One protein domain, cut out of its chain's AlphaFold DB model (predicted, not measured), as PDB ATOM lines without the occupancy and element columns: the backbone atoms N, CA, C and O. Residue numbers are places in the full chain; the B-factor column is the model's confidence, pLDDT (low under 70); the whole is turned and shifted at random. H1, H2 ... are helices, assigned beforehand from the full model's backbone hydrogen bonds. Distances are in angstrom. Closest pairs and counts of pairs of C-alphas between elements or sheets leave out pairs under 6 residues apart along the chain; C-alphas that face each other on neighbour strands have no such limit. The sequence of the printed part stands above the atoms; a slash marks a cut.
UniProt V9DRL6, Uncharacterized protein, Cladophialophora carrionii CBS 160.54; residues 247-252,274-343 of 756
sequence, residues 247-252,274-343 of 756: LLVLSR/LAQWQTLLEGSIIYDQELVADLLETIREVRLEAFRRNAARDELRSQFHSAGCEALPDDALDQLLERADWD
ATOM      1  N   LEU A 247     174.661 218.544 241.476       43.28
ATOM      2  CA  LEU A 247     175.215 217.179 241.460       43.28
ATOM      3  C   LEU A 247     174.170 216.106 241.805       43.28
ATOM      4  O   LEU A 247     174.155 215.038 241.183       43.28
ATOM      5  N   LEU A 248     173.269 216.382 242.756       48.62
ATOM      6  CA  LEU A 248     172.166 215.478 243.084       48.62
ATOM      7  C   LEU A 248     171.129 215.388 241.963       48.62
ATOM      8  O   LEU A 248     170.642 214.291 241.710       48.62
ATOM      9  N   VAL A 249     170.798 216.483 241.274       47.16
ATOM     10  CA  VAL A 249     169.847 216.492 240.153       47.16
ATOM     11  C   VAL A 249     170.420 215.723 238.971       47.16
ATOM     12  O   VAL A 249     169.751 214.804 238.512       47.16
ATOM     13  N   LEU A 250     171.659 215.982 238.542       45.59
ATOM     14  CA  LEU A 250     172.285 215.214 237.458       45.59
ATOM     15  C   LEU A 250     172.441 213.731 237.827       45.59
ATOM     16  O   LEU A 250     172.043 212.864 237.052       45.59
ATOM     17  N   SER A 251     172.891 213.414 239.046       46.47
ATOM     18  CA  SER A 251     172.958 212.025 239.525       46.47
ATOM     19  C   SER A 251     171.583 211.356 239.610       46.47
ATOM     20  O   SER A 251     171.471 210.154 239.381       46.47
ATOM     21  N   ARG A 252     170.523 212.096 239.955       48.59
ATOM     22  CA  ARG A 252     169.154 211.575 240.089       48.59
ATOM     23  C   ARG A 252     168.433 211.489 238.750       48.59
ATOM     24  O   ARG A 252     167.624 210.586 238.609       48.59
ATOM     25  N   LEU A 274     157.719 213.694 226.795       69.75
ATOM     26  CA  LEU A 274     158.793 214.542 226.256       69.75
ATOM     27  C   LEU A 274     158.731 215.963 226.844       69.75
ATOM     28  O   LEU A 274     159.765 216.513 227.200       69.75
ATOM     29  N   ALA A 275     157.525 216.508 227.038       70.62
ATOM     30  CA  ALA A 275     157.327 217.800 227.693       70.62
ATOM     31  C   ALA A 275     157.795 217.794 229.160       70.62
ATOM     32  O   ALA A 275     158.401 218.759 229.603       70.62
ATOM     33  N   GLN A 276     157.582 216.707 229.911       81.25
ATOM     34  CA  GLN A 276     158.090 216.600 231.285       81.25
ATOM     35  C   GLN A 276     159.619 216.491 231.335       81.25
ATOM     36  O   GLN A 276     160.227 217.078 232.224       81.25
ATOM     37  N   TRP A 277     160.244 215.794 230.380       78.38
ATOM     38  CA  TRP A 277     161.705 215.803 230.231       78.38
ATOM     39  C   TRP A 277     162.240 217.185 229.869       78.38
ATOM     40  O   TRP A 277     163.213 217.629 230.468       78.38
ATOM     41  N   GLN A 278     161.571 217.883 228.954       75.62
ATOM     42  CA  GLN A 278     161.903 219.250 228.583       75.62
ATOM     43  C   GLN A 278     161.795 220.197 229.789       75.62
ATOM     44  O   GLN A 278     162.778 220.845 230.111       75.62
ATOM     45  N   THR A 279     160.698 220.185 230.557       79.00
ATOM     46  CA  THR A 279     160.576 220.994 231.788       79.00
ATOM     47  C   THR A 279     161.607 220.619 232.864       79.00
ATOM     48  O   THR A 279     162.072 221.491 233.594       79.00
ATOM     49  N   LEU A 280     161.998 219.342 232.974       81.88
ATOM     50  CA  LEU A 280     163.060 218.906 233.894       81.88
ATOM     51  C   LEU A 280     164.457 219.380 233.467       81.88
ATOM     52  O   LEU A 280     165.299 219.584 234.338       81.88
ATOM     53  N   LEU A 281     164.706 219.547 232.164       79.62
ATOM     54  CA  LEU A 281     165.992 219.991 231.616       79.62
ATOM     55  C   LEU A 281     166.079 221.522 231.502       79.62
ATOM     56  O   LEU A 281     167.086 222.088 231.907       79.62
ATOM     57  N   GLU A 282     165.010 222.202 231.081       77.81
ATOM     58  CA  GLU A 282     164.866 223.670 231.124       77.81
ATOM     59  C   GLU A 282     164.901 224.213 232.563       77.81
ATOM     60  O   GLU A 282     165.365 225.324 232.800       77.81
ATOM     61  N   GLY A 283     164.430 223.423 233.535       75.19
ATOM     62  CA  GLY A 283     164.570 223.695 234.968       75.19
ATOM     63  C   GLY A 283     165.885 223.200 235.586       75.19
ATOM     64  O   GLY A 283     166.060 223.318 236.799       75.19
ATOM     65  N   SER A 284     166.795 222.619 234.795       76.69
ATOM     66  CA  SER A 284     168.119 222.190 235.251       76.69
ATOM     67  C   SER A 284     169.178 223.236 234.911       76.69
ATOM     68  O   SER A 284     169.098 223.919 233.895       76.69
ATOM     69  N   ILE A 285     170.199 223.356 235.758       64.31
ATOM     70  CA  ILE A 285     171.209 224.422 235.665       64.31
ATOM     71  C   ILE A 285     172.346 223.988 234.713       64.31
ATOM     72  O   ILE A 285     173.531 224.074 235.022       64.31
ATOM     73  N   ILE A 286     171.964 223.452 233.551       68.00
ATOM     74  CA  ILE A 286     172.861 223.185 232.427       68.00
ATOM     75  C   ILE A 286     172.874 224.472 231.596       68.00
ATOM     76  O   ILE A 286     171.956 224.734 230.825       68.00
ATOM     77  N   TYR A 287     173.890 225.312 231.809       56.31
ATOM     78  CA  TYR A 287     173.982 226.635 231.172       56.31
ATOM     79  C   TYR A 287     174.195 226.591 229.651       56.31
ATOM     80  O   TYR A 287     173.994 227.601 228.979       56.31
ATOM     81  N   ASP A 288     174.598 225.440 229.117       85.12
ATOM     82  CA  ASP A 288     174.820 225.228 227.693       85.12
ATOM     83  C   ASP A 288     173.529 224.737 227.011       85.12
ATOM     84  O   ASP A 288     173.082 223.604 227.213       85.12
ATOM     85  N   GLN A 289     172.920 225.609 226.202       80.81
ATOM     86  CA  GLN A 289     171.703 225.286 225.453       80.81
ATOM     87  C   GLN A 289     171.951 224.314 224.293       80.81
ATOM     88  O   GLN A 289     171.009 223.632 223.893       80.81
ATOM     89  N   GLU A 290     173.178 224.219 223.774       86.56
ATOM     90  CA  GLU A 290     173.530 223.277 222.709       86.56
ATOM     91  C   GLU A 290     173.588 221.857 223.294       86.56
ATOM     92  O   GLU A 290     172.902 220.964 222.800       86.56
ATOM     93  N   LEU A 291     174.230 221.669 224.456       80.88
ATOM     94  CA  LEU A 291     174.211 220.382 225.175       80.88
ATOM     95  C   LEU A 291     172.804 219.956 225.636       80.88
ATOM     96  O   LEU A 291     172.493 218.762 225.635       80.88
ATOM     97  N   VAL A 292     171.931 220.896 226.023       84.31
ATOM     98  CA  VAL A 292     170.523 220.579 226.337       84.31
ATOM     99  C   VAL A 292     169.742 220.195 225.075       84.31
ATOM    100  O   VAL A 292     168.917 219.281 225.137       84.31
ATOM    101  N   ALA A 293     170.001 220.845 223.936       83.25
ATOM    102  CA  ALA A 293     169.380 220.504 222.659       83.25
ATOM    103  C   ALA A 293     169.817 219.115 222.165       83.25
ATOM    104  O   ALA A 293     168.951 218.287 221.885       83.25
ATOM    105  N   ASP A 294     171.118 218.821 222.158       87.94
ATOM    106  CA  ASP A 294     171.677 217.526 221.745       87.94
ATOM    107  C   ASP A 294     171.203 216.379 222.648       87.94
ATOM    108  O   ASP A 294     170.847 215.299 222.167       87.94
ATOM    109  N   LEU A 295     171.119 216.607 223.965       84.94
ATOM    110  CA  LEU A 295     170.558 215.631 224.899       84.94
ATOM    111  C   LEU A 295     169.056 215.415 224.662       84.94
ATOM    112  O   LEU A 295     168.589 214.275 224.708       84.94
ATOM    113  N   LEU A 296     168.288 216.477 224.392       83.62
ATOM    114  CA  LEU A 296     166.869 216.360 224.049       83.62
ATOM    115  C   LEU A 296     166.659 215.637 222.715       83.62
ATOM    116  O   LEU A 296     165.729 214.836 222.629       83.62
ATOM    117  N   GLU A 297     167.504 215.867 221.709       89.94
ATOM    118  CA  GLU A 297     167.410 215.187 220.414       89.94
ATOM    119  C   GLU A 297     167.830 213.720 220.525       89.94
ATOM    120  O   GLU A 297     167.072 212.852 220.106       89.94
ATOM    121  N   THR A 298     168.905 213.409 221.254       88.62
ATOM    122  CA  THR A 298     169.278 212.021 221.593       88.62
ATOM    123  C   THR A 298     168.124 211.295 222.303       88.62
ATOM    124  O   THR A 298     167.783 210.159 221.972       88.62
ATOM    125  N   ILE A 299     167.457 211.952 223.263       85.06
ATOM    126  CA  ILE A 299     166.282 211.399 223.959       85.06
ATOM    127  C   ILE A 299     165.079 211.246 223.010       85.06
ATOM    128  O   ILE A 299     164.295 210.310 223.190       85.06
ATOM    129  N   ARG A 300     164.910 212.126 222.014       86.75
ATOM    130  CA  ARG A 300     163.863 212.022 220.980       86.75
ATOM    131  C   ARG A 300     164.132 210.865 220.031       86.75
ATOM    132  O   ARG A 300     163.246 210.031 219.893       86.75
ATOM    133  N   GLU A 301     165.317 210.777 219.433       88.75
ATOM    134  CA  GLU A 301     165.707 209.709 218.506       88.75
ATOM    135  C   GLU A 301     165.568 208.334 219.158       88.75
ATOM    136  O   GLU A 301     164.843 207.476 218.658       88.75
ATOM    137  N   VAL A 302     166.168 208.150 220.337       88.12
ATOM    138  CA  VAL A 302     166.150 206.872 221.059       88.12
ATOM    139  C   VAL A 302     164.729 206.478 221.500       88.12
ATOM    140  O   VAL A 302     164.389 205.292 221.516       88.12
ATOM    141  N   ARG A 303     163.851 207.445 221.811       88.06
ATOM    142  CA  ARG A 303     162.428 207.170 222.101       88.06
ATOM    143  C   ARG A 303     161.586 206.939 220.853       88.06
ATOM    144  O   ARG A 303     160.676 206.117 220.906       88.06
ATOM    145  N   LEU A 304     161.863 207.641 219.758       86.19
ATOM    146  CA  LEU A 304     161.213 207.439 218.465       86.19
ATOM    147  C   LEU A 304     161.537 206.044 217.930       86.19
ATOM    148  O   LEU A 304     160.647 205.348 217.453       86.19
ATOM    149  N   GLU A 305     162.782 205.608 218.098       90.12
ATOM    150  CA  GLU A 305     163.240 204.261 217.790       90.12
ATOM    151  C   GLU A 305     162.540 203.214 218.669       90.12
ATOM    152  O   GLU A 305     161.881 202.317 218.150       90.12
ATOM    153  N   ALA A 306     162.546 203.372 219.998       90.12
ATOM    154  CA  ALA A 306     161.796 202.480 220.889       90.12
ATOM    155  C   ALA A 306     160.278 202.455 220.592       90.12
ATOM    156  O   ALA A 306     159.622 201.427 220.784       90.12
ATOM    157  N   PHE A 307     159.705 203.557 220.099       91.38
ATOM    158  CA  PHE A 307     158.315 203.620 219.649       91.38
ATOM    159  C   PHE A 307     158.100 202.862 218.330       91.38
ATOM    160  O   PHE A 307     157.174 202.057 218.262       91.38
ATOM    161  N   ARG A 308     158.970 203.042 217.323       90.75
ATOM    162  CA  ARG A 308     158.950 202.279 216.058       90.75
ATOM    163  C   ARG A 308     159.001 200.775 216.316       90.75
ATOM    164  O   ARG A 308     158.145 200.055 215.815       90.75
ATOM    165  N   ARG A 309     159.931 200.320 217.162       94.06
ATOM    166  CA  ARG A 309     160.085 198.897 217.518       94.06
ATOM    167  C   ARG A 309     158.808 198.308 218.113       94.06
ATOM    168  O   ARG A 309     158.357 197.249 217.690       94.06
ATOM    169  N   ASN A 310     158.181 199.013 219.056       94.38
ATOM    170  CA  ASN A 310     156.930 198.552 219.662       94.38
ATOM    171  C   ASN A 310     155.729 198.637 218.706       94.38
ATOM    172  O   ASN A 310     154.897 197.734 218.722       94.38
ATOM    173  N   ALA A 311     155.661 199.654 217.840       94.56
ATOM    174  CA  ALA A 311     154.641 199.737 216.797       94.56
ATOM    175  C   ALA A 311     154.753 198.565 215.806       94.56
ATOM    176  O   ALA A 311     153.759 197.885 215.565       94.56
ATOM    177  N   ALA A 312     155.962 198.263 215.322       95.62
ATOM    178  CA  ALA A 312     156.221 197.149 214.414       95.62
ATOM    179  C   ALA A 312     155.934 195.779 215.060       95.62
ATOM    180  O   ALA A 312     155.307 194.925 214.436       95.62
ATOM    181  N   ARG A 313     156.301 195.580 216.339       96.75
ATOM    182  CA  ARG A 313     155.920 194.384 217.119       96.75
ATOM    183  C   ARG A 313     154.401 194.202 217.183       96.75
ATOM    184  O   ARG A 313     153.915 193.099 216.944       96.75
ATOM    185  N   ASP A 314     153.654 195.248 217.534       96.25
ATOM    186  CA  ASP A 314     152.200 195.153 217.717       96.25
ATOM    187  C   ASP A 314     151.436 195.084 216.380       96.25
ATOM    188  O   ASP A 314     150.417 194.393 216.298       96.25
ATOM    189  N   GLU A 315     151.958 195.687 215.307       97.19
ATOM    190  CA  GLU A 315     151.469 195.489 213.938       97.19
ATOM    191  C   GLU A 315     151.692 194.048 213.463       97.19
ATOM    192  O   GLU A 315     150.727 193.369 213.109       97.19
ATOM    193  N   LEU A 316     152.921 193.530 213.549       96.56
ATOM    194  CA  LEU A 316     153.246 192.158 213.154       96.56
ATOM    195  C   LEU A 316     152.448 191.125 213.976       96.56
ATOM    196  O   LEU A 316     151.916 190.158 213.428       96.56
ATOM    197  N   ARG A 317     152.261 191.360 215.284       96.81
ATOM    198  CA  ARG A 317     151.336 190.578 216.126       96.81
ATOM    199  C   ARG A 317     149.903 190.624 215.607       96.81
ATOM    200  O   ARG A 317     149.252 189.581 215.585       96.81
ATOM    201  N   SER A 318     149.394 191.796 215.230       97.00
ATOM    202  CA  SER A 318     148.040 191.963 214.687       97.00
ATOM    203  C   SER A 318     147.868 191.179 213.382       97.00
ATOM    204  O   SER A 318     146.896 190.437 213.224       97.00
ATOM    205  N   GLN A 319     148.862 191.253 212.493       97.06
ATOM    206  CA  GLN A 319     148.892 190.508 211.236       97.06
ATOM    207  C   GLN A 319     148.893 188.985 211.486       97.06
ATOM    208  O   GLN A 319     148.006 188.296 210.972       97.06
ATOM    209  N   PHE A 320     149.752 188.459 212.374       96.56
ATOM    210  CA  PHE A 320     149.741 187.037 212.766       96.56
ATOM    211  C   PHE A 320     148.409 186.582 213.390       96.56
ATOM    212  O   PHE A 320     147.894 185.522 213.025       96.56
ATOM    213  N   HIS A 321     147.805 187.383 214.277       96.00
ATOM    214  CA  HIS A 321     146.479 187.077 214.830       96.00
ATOM    215  C   HIS A 321     145.397 187.059 213.738       96.00
ATOM    216  O   HIS A 321     144.503 186.215 213.786       96.00
ATOM    217  N   SER A 322     145.477 187.948 212.738       96.44
ATOM    218  CA  SER A 322     144.535 187.968 211.610       96.44
ATOM    219  C   SER A 322     144.652 186.730 210.711       96.44
ATOM    220  O   SER A 322     143.637 186.227 210.229       96.44
ATOM    221  N   ALA A 323     145.863 186.179 210.570       96.31
ATOM    222  CA  ALA A 323     146.134 184.918 209.880       96.31
ATOM    223  C   ALA A 323     145.725 183.666 210.691       96.31
ATOM    224  O   ALA A 323     145.758 182.549 210.173       96.31
ATOM    225  N   GLY A 324     145.318 183.833 211.956       96.94
ATOM    226  CA  GLY A 324     144.967 182.739 212.866       96.94
ATOM    227  C   GLY A 324     146.174 182.006 213.460       96.94
ATOM    228  O   GLY A 324     146.020 180.895 213.968       96.94
ATOM    229  N   CYS A 325     147.363 182.607 213.398       95.38
ATOM    230  CA  CYS A 325     148.587 182.055 213.967       95.38
ATOM    231  C   CYS A 325     148.715 182.395 215.457       95.38
ATOM    232  O   CYS A 325     148.300 183.461 215.912       95.38
ATOM    233  N   GLU A 326     149.323 181.486 216.221       94.25
ATOM    234  CA  GLU A 326     149.729 181.768 217.599       94.25
ATOM    235  C   GLU A 326     150.898 182.764 217.590       94.25
ATOM    236  O   GLU A 326     151.788 182.679 216.741       94.25
ATOM    237  N   ALA A 327     150.872 183.746 218.494       89.94
ATOM    238  CA  ALA A 327     151.852 184.824 218.491       89.94
ATOM    239  C   ALA A 327     153.260 184.303 218.819       89.94
ATOM    240  O   ALA A 327     153.460 183.613 219.819       89.94
ATOM    241  N   LEU A 328     154.240 184.681 217.995       94.44
ATOM    242  CA  LEU A 328     155.652 184.433 218.277       94.44
ATOM    243  C   LEU A 328     156.081 185.152 219.575       94.44
ATOM    244  O   LEU A 328     155.564 186.237 219.863       94.44
ATOM    245  N   PRO A 329     157.022 184.580 220.352       95.88
ATOM    246  CA  PRO A 329     157.589 185.255 221.515       95.88
ATOM    247  C   PRO A 329     158.393 186.490 221.092       95.88
ATOM    248  O   PRO A 329     158.970 186.522 220.004       95.88
ATOM    249  N   ASP A 330     158.454 187.488 221.971       94.25
ATOM    250  CA  ASP A 330     159.036 188.810 221.704       94.25
ATOM    251  C   ASP A 330     160.478 188.733 221.171       94.25
ATOM    252  O   ASP A 330     160.767 189.344 220.145       94.25
ATOM    253  N   ASP A 331     161.332 187.879 221.749       94.69
ATOM    254  CA  ASP A 331     162.717 187.662 221.292       94.69
ATOM    255  C   ASP A 331     162.812 187.182 219.828       94.69
ATOM    256  O   ASP A 331     163.821 187.400 219.153       94.69
ATOM    257  N   ALA A 332     161.783 186.484 219.332       95.81
ATOM    258  CA  ALA A 332     161.708 185.982 217.959       95.81
ATOM    259  C   ALA A 332     161.039 186.986 217.007       95.81
ATOM    260  O   ALA A 332     161.400 187.029 215.833       95.81
ATOM    261  N   LEU A 333     160.102 187.806 217.501       95.56
ATOM    262  CA  LEU A 333     159.590 188.966 216.764       95.56
ATOM    263  C   LEU A 333     160.721 189.971 216.508       95.56
ATOM    264  O   LEU A 333     160.887 190.413 215.375       95.56
ATOM    265  N   ASP A 334     161.547 190.254 217.518       95.56
ATOM    266  CA  ASP A 334     162.698 191.155 217.401       95.56
ATOM    267  C   ASP A 334     163.724 190.655 216.378       95.56
ATOM    268  O   ASP A 334     164.086 191.399 215.475       95.56
ATOM    269  N   GLN A 335     164.133 189.382 216.433       96.38
ATOM    270  CA  GLN A 335     165.090 188.804 215.469       96.38
ATOM    271  C   GLN A 335     164.578 188.742 214.019       96.38
ATOM    272  O   GLN A 335     165.373 188.542 213.094       96.38
ATOM    273  N   LEU A 336     163.265 188.845 213.804       96.50
ATOM    274  CA  LEU A 336     162.673 188.957 212.472       96.50
ATOM    275  C   LEU A 336     162.587 190.421 212.029       96.50
ATOM    276  O   LEU A 336     162.983 190.729 210.910       96.50
ATOM    277  N   LEU A 337     162.135 191.315 212.912       96.56
ATOM    278  CA  LEU A 337     162.027 192.749 212.641       96.56
ATOM    279  C   LEU A 337     163.401 193.409 212.452       96.56
ATOM    280  O   LEU A 337     163.581 194.161 211.504       96.56
ATOM    281  N   GLU A 338     164.400 193.075 213.271       96.56
ATOM    282  CA  GLU A 338     165.782 193.563 213.135       96.56
ATOM    283  C   GLU A 338     166.419 193.149 211.796       96.56
ATOM    284  O   GLU A 338     167.204 193.898 211.226       96.56
ATOM    285  N   ARG A 339     166.032 191.992 211.239       96.44
ATOM    286  CA  ARG A 339     166.452 191.545 209.896       96.44
ATOM    287  C   ARG A 339     165.709 192.223 208.741       96.44
ATOM    288  O   ARG A 339     166.080 192.004 207.591       96.44
ATOM    289  N   ALA A 340     164.669 192.990 209.042       96.50
ATOM    290  CA  ALA A 340     163.815 193.688 208.089       96.50
ATOM    291  C   ALA A 340     163.817 195.211 208.324       96.50
ATOM    292  O   ALA A 340     162.858 195.884 207.960       96.50
ATOM    293  N   ASP A 341     164.849 195.751 208.989       95.81
ATOM    294  CA  ASP A 341     164.962 197.172 209.367       95.81
ATOM    295  C   ASP A 341     163.712 197.724 210.100       95.81
ATOM    296  O   ASP A 341     163.356 198.899 210.004       95.81
ATOM    297  N   TRP A 342     163.061 196.851 210.877       96.19
ATOM    298  CA  TRP A 342     161.800 197.038 211.606       96.19
ATOM    299  C   TRP A 342     160.539 197.244 210.744       96.19
ATOM    300  O   TRP A 342     159.503 197.657 211.264       96.19
ATOM    301  N   ASP A 343     160.577 196.868 209.462       96.56
ATOM    302  CA  ASP A 343     159.389 196.749 208.610       96.56
ATOM    303  C   ASP A 343     158.590 195.469 208.943       96.56
ATOM    304  O   ASP A 343     158.971 194.342 208.610       96.56
TER     305      ASP A 343
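This is residues 247 to 252 and 274 to 343 of the 756 residues of an uncharacterized protein of Cladophialophora carrionii CBS 160.54 (UniProt V9DRL6). What shape does the model show? One long helix, H3, makes the length of a rod; the shorter H2 folds back beside its first part, and H4 packs crosswise on it at residues 312 to 316, toward its other end. What else is there? H1, a short piece beyond a cut, sits off to one side and touches no helix. How is it made up? The printed part has 76 residues with four named helices, in the order H1, H2, H3, H4, and no named strand: all helix. It is extended, with a radius of gyration of the C-alphas of 18.3 A and spans of 55 by 21 by 19 A.

What touches H3, residues 289 to 322? H4, residues 330 to 340, touches its residues 312 to 316 alone, about perpendicular at 74 degrees; the closest C-alphas, of Arg 313 and Leu 333, are 6.6 A apart. H2, residues 274 to 282, only just touches its residues 292 to 300 alone, with 3 pairs of C-alphas within 8 A, the closest those of Leu 281 and Val 292 at 7.0 A. H2 and H3 form a helical hairpin, opposite ways at a shallow tilt of 15 degrees. What stays apart? H1, residues 247 to 252, is apart from H2, H3 and H4, and H2 is apart from H4. How do the backbones run? In H1, H2 and H3 every O i to N i+4 pair is within hydrogen-bond range; in H4 6 of 7 are.

Where does H3 run? It goes 48.2 A from C-alpha 289 at (171.703, 225.286, 225.453) to C-alpha 322 at (144.535, 187.968, 211.610). How long are the others? H4 measures 15.2 A, H2 12.0 A and H1 8.4 A from first to last C-alpha.

How large is it? The two C-alphas farthest apart, of Tyr 287 and Gly 324, are 55.7 A apart. Where is it cut or uncertain? Residues 253 to 273 are not printed, with 17.5 A between C-alphas 252 and 274. The pLDDT is under 70 at residues 247 to 252, 274 and 285 to 287.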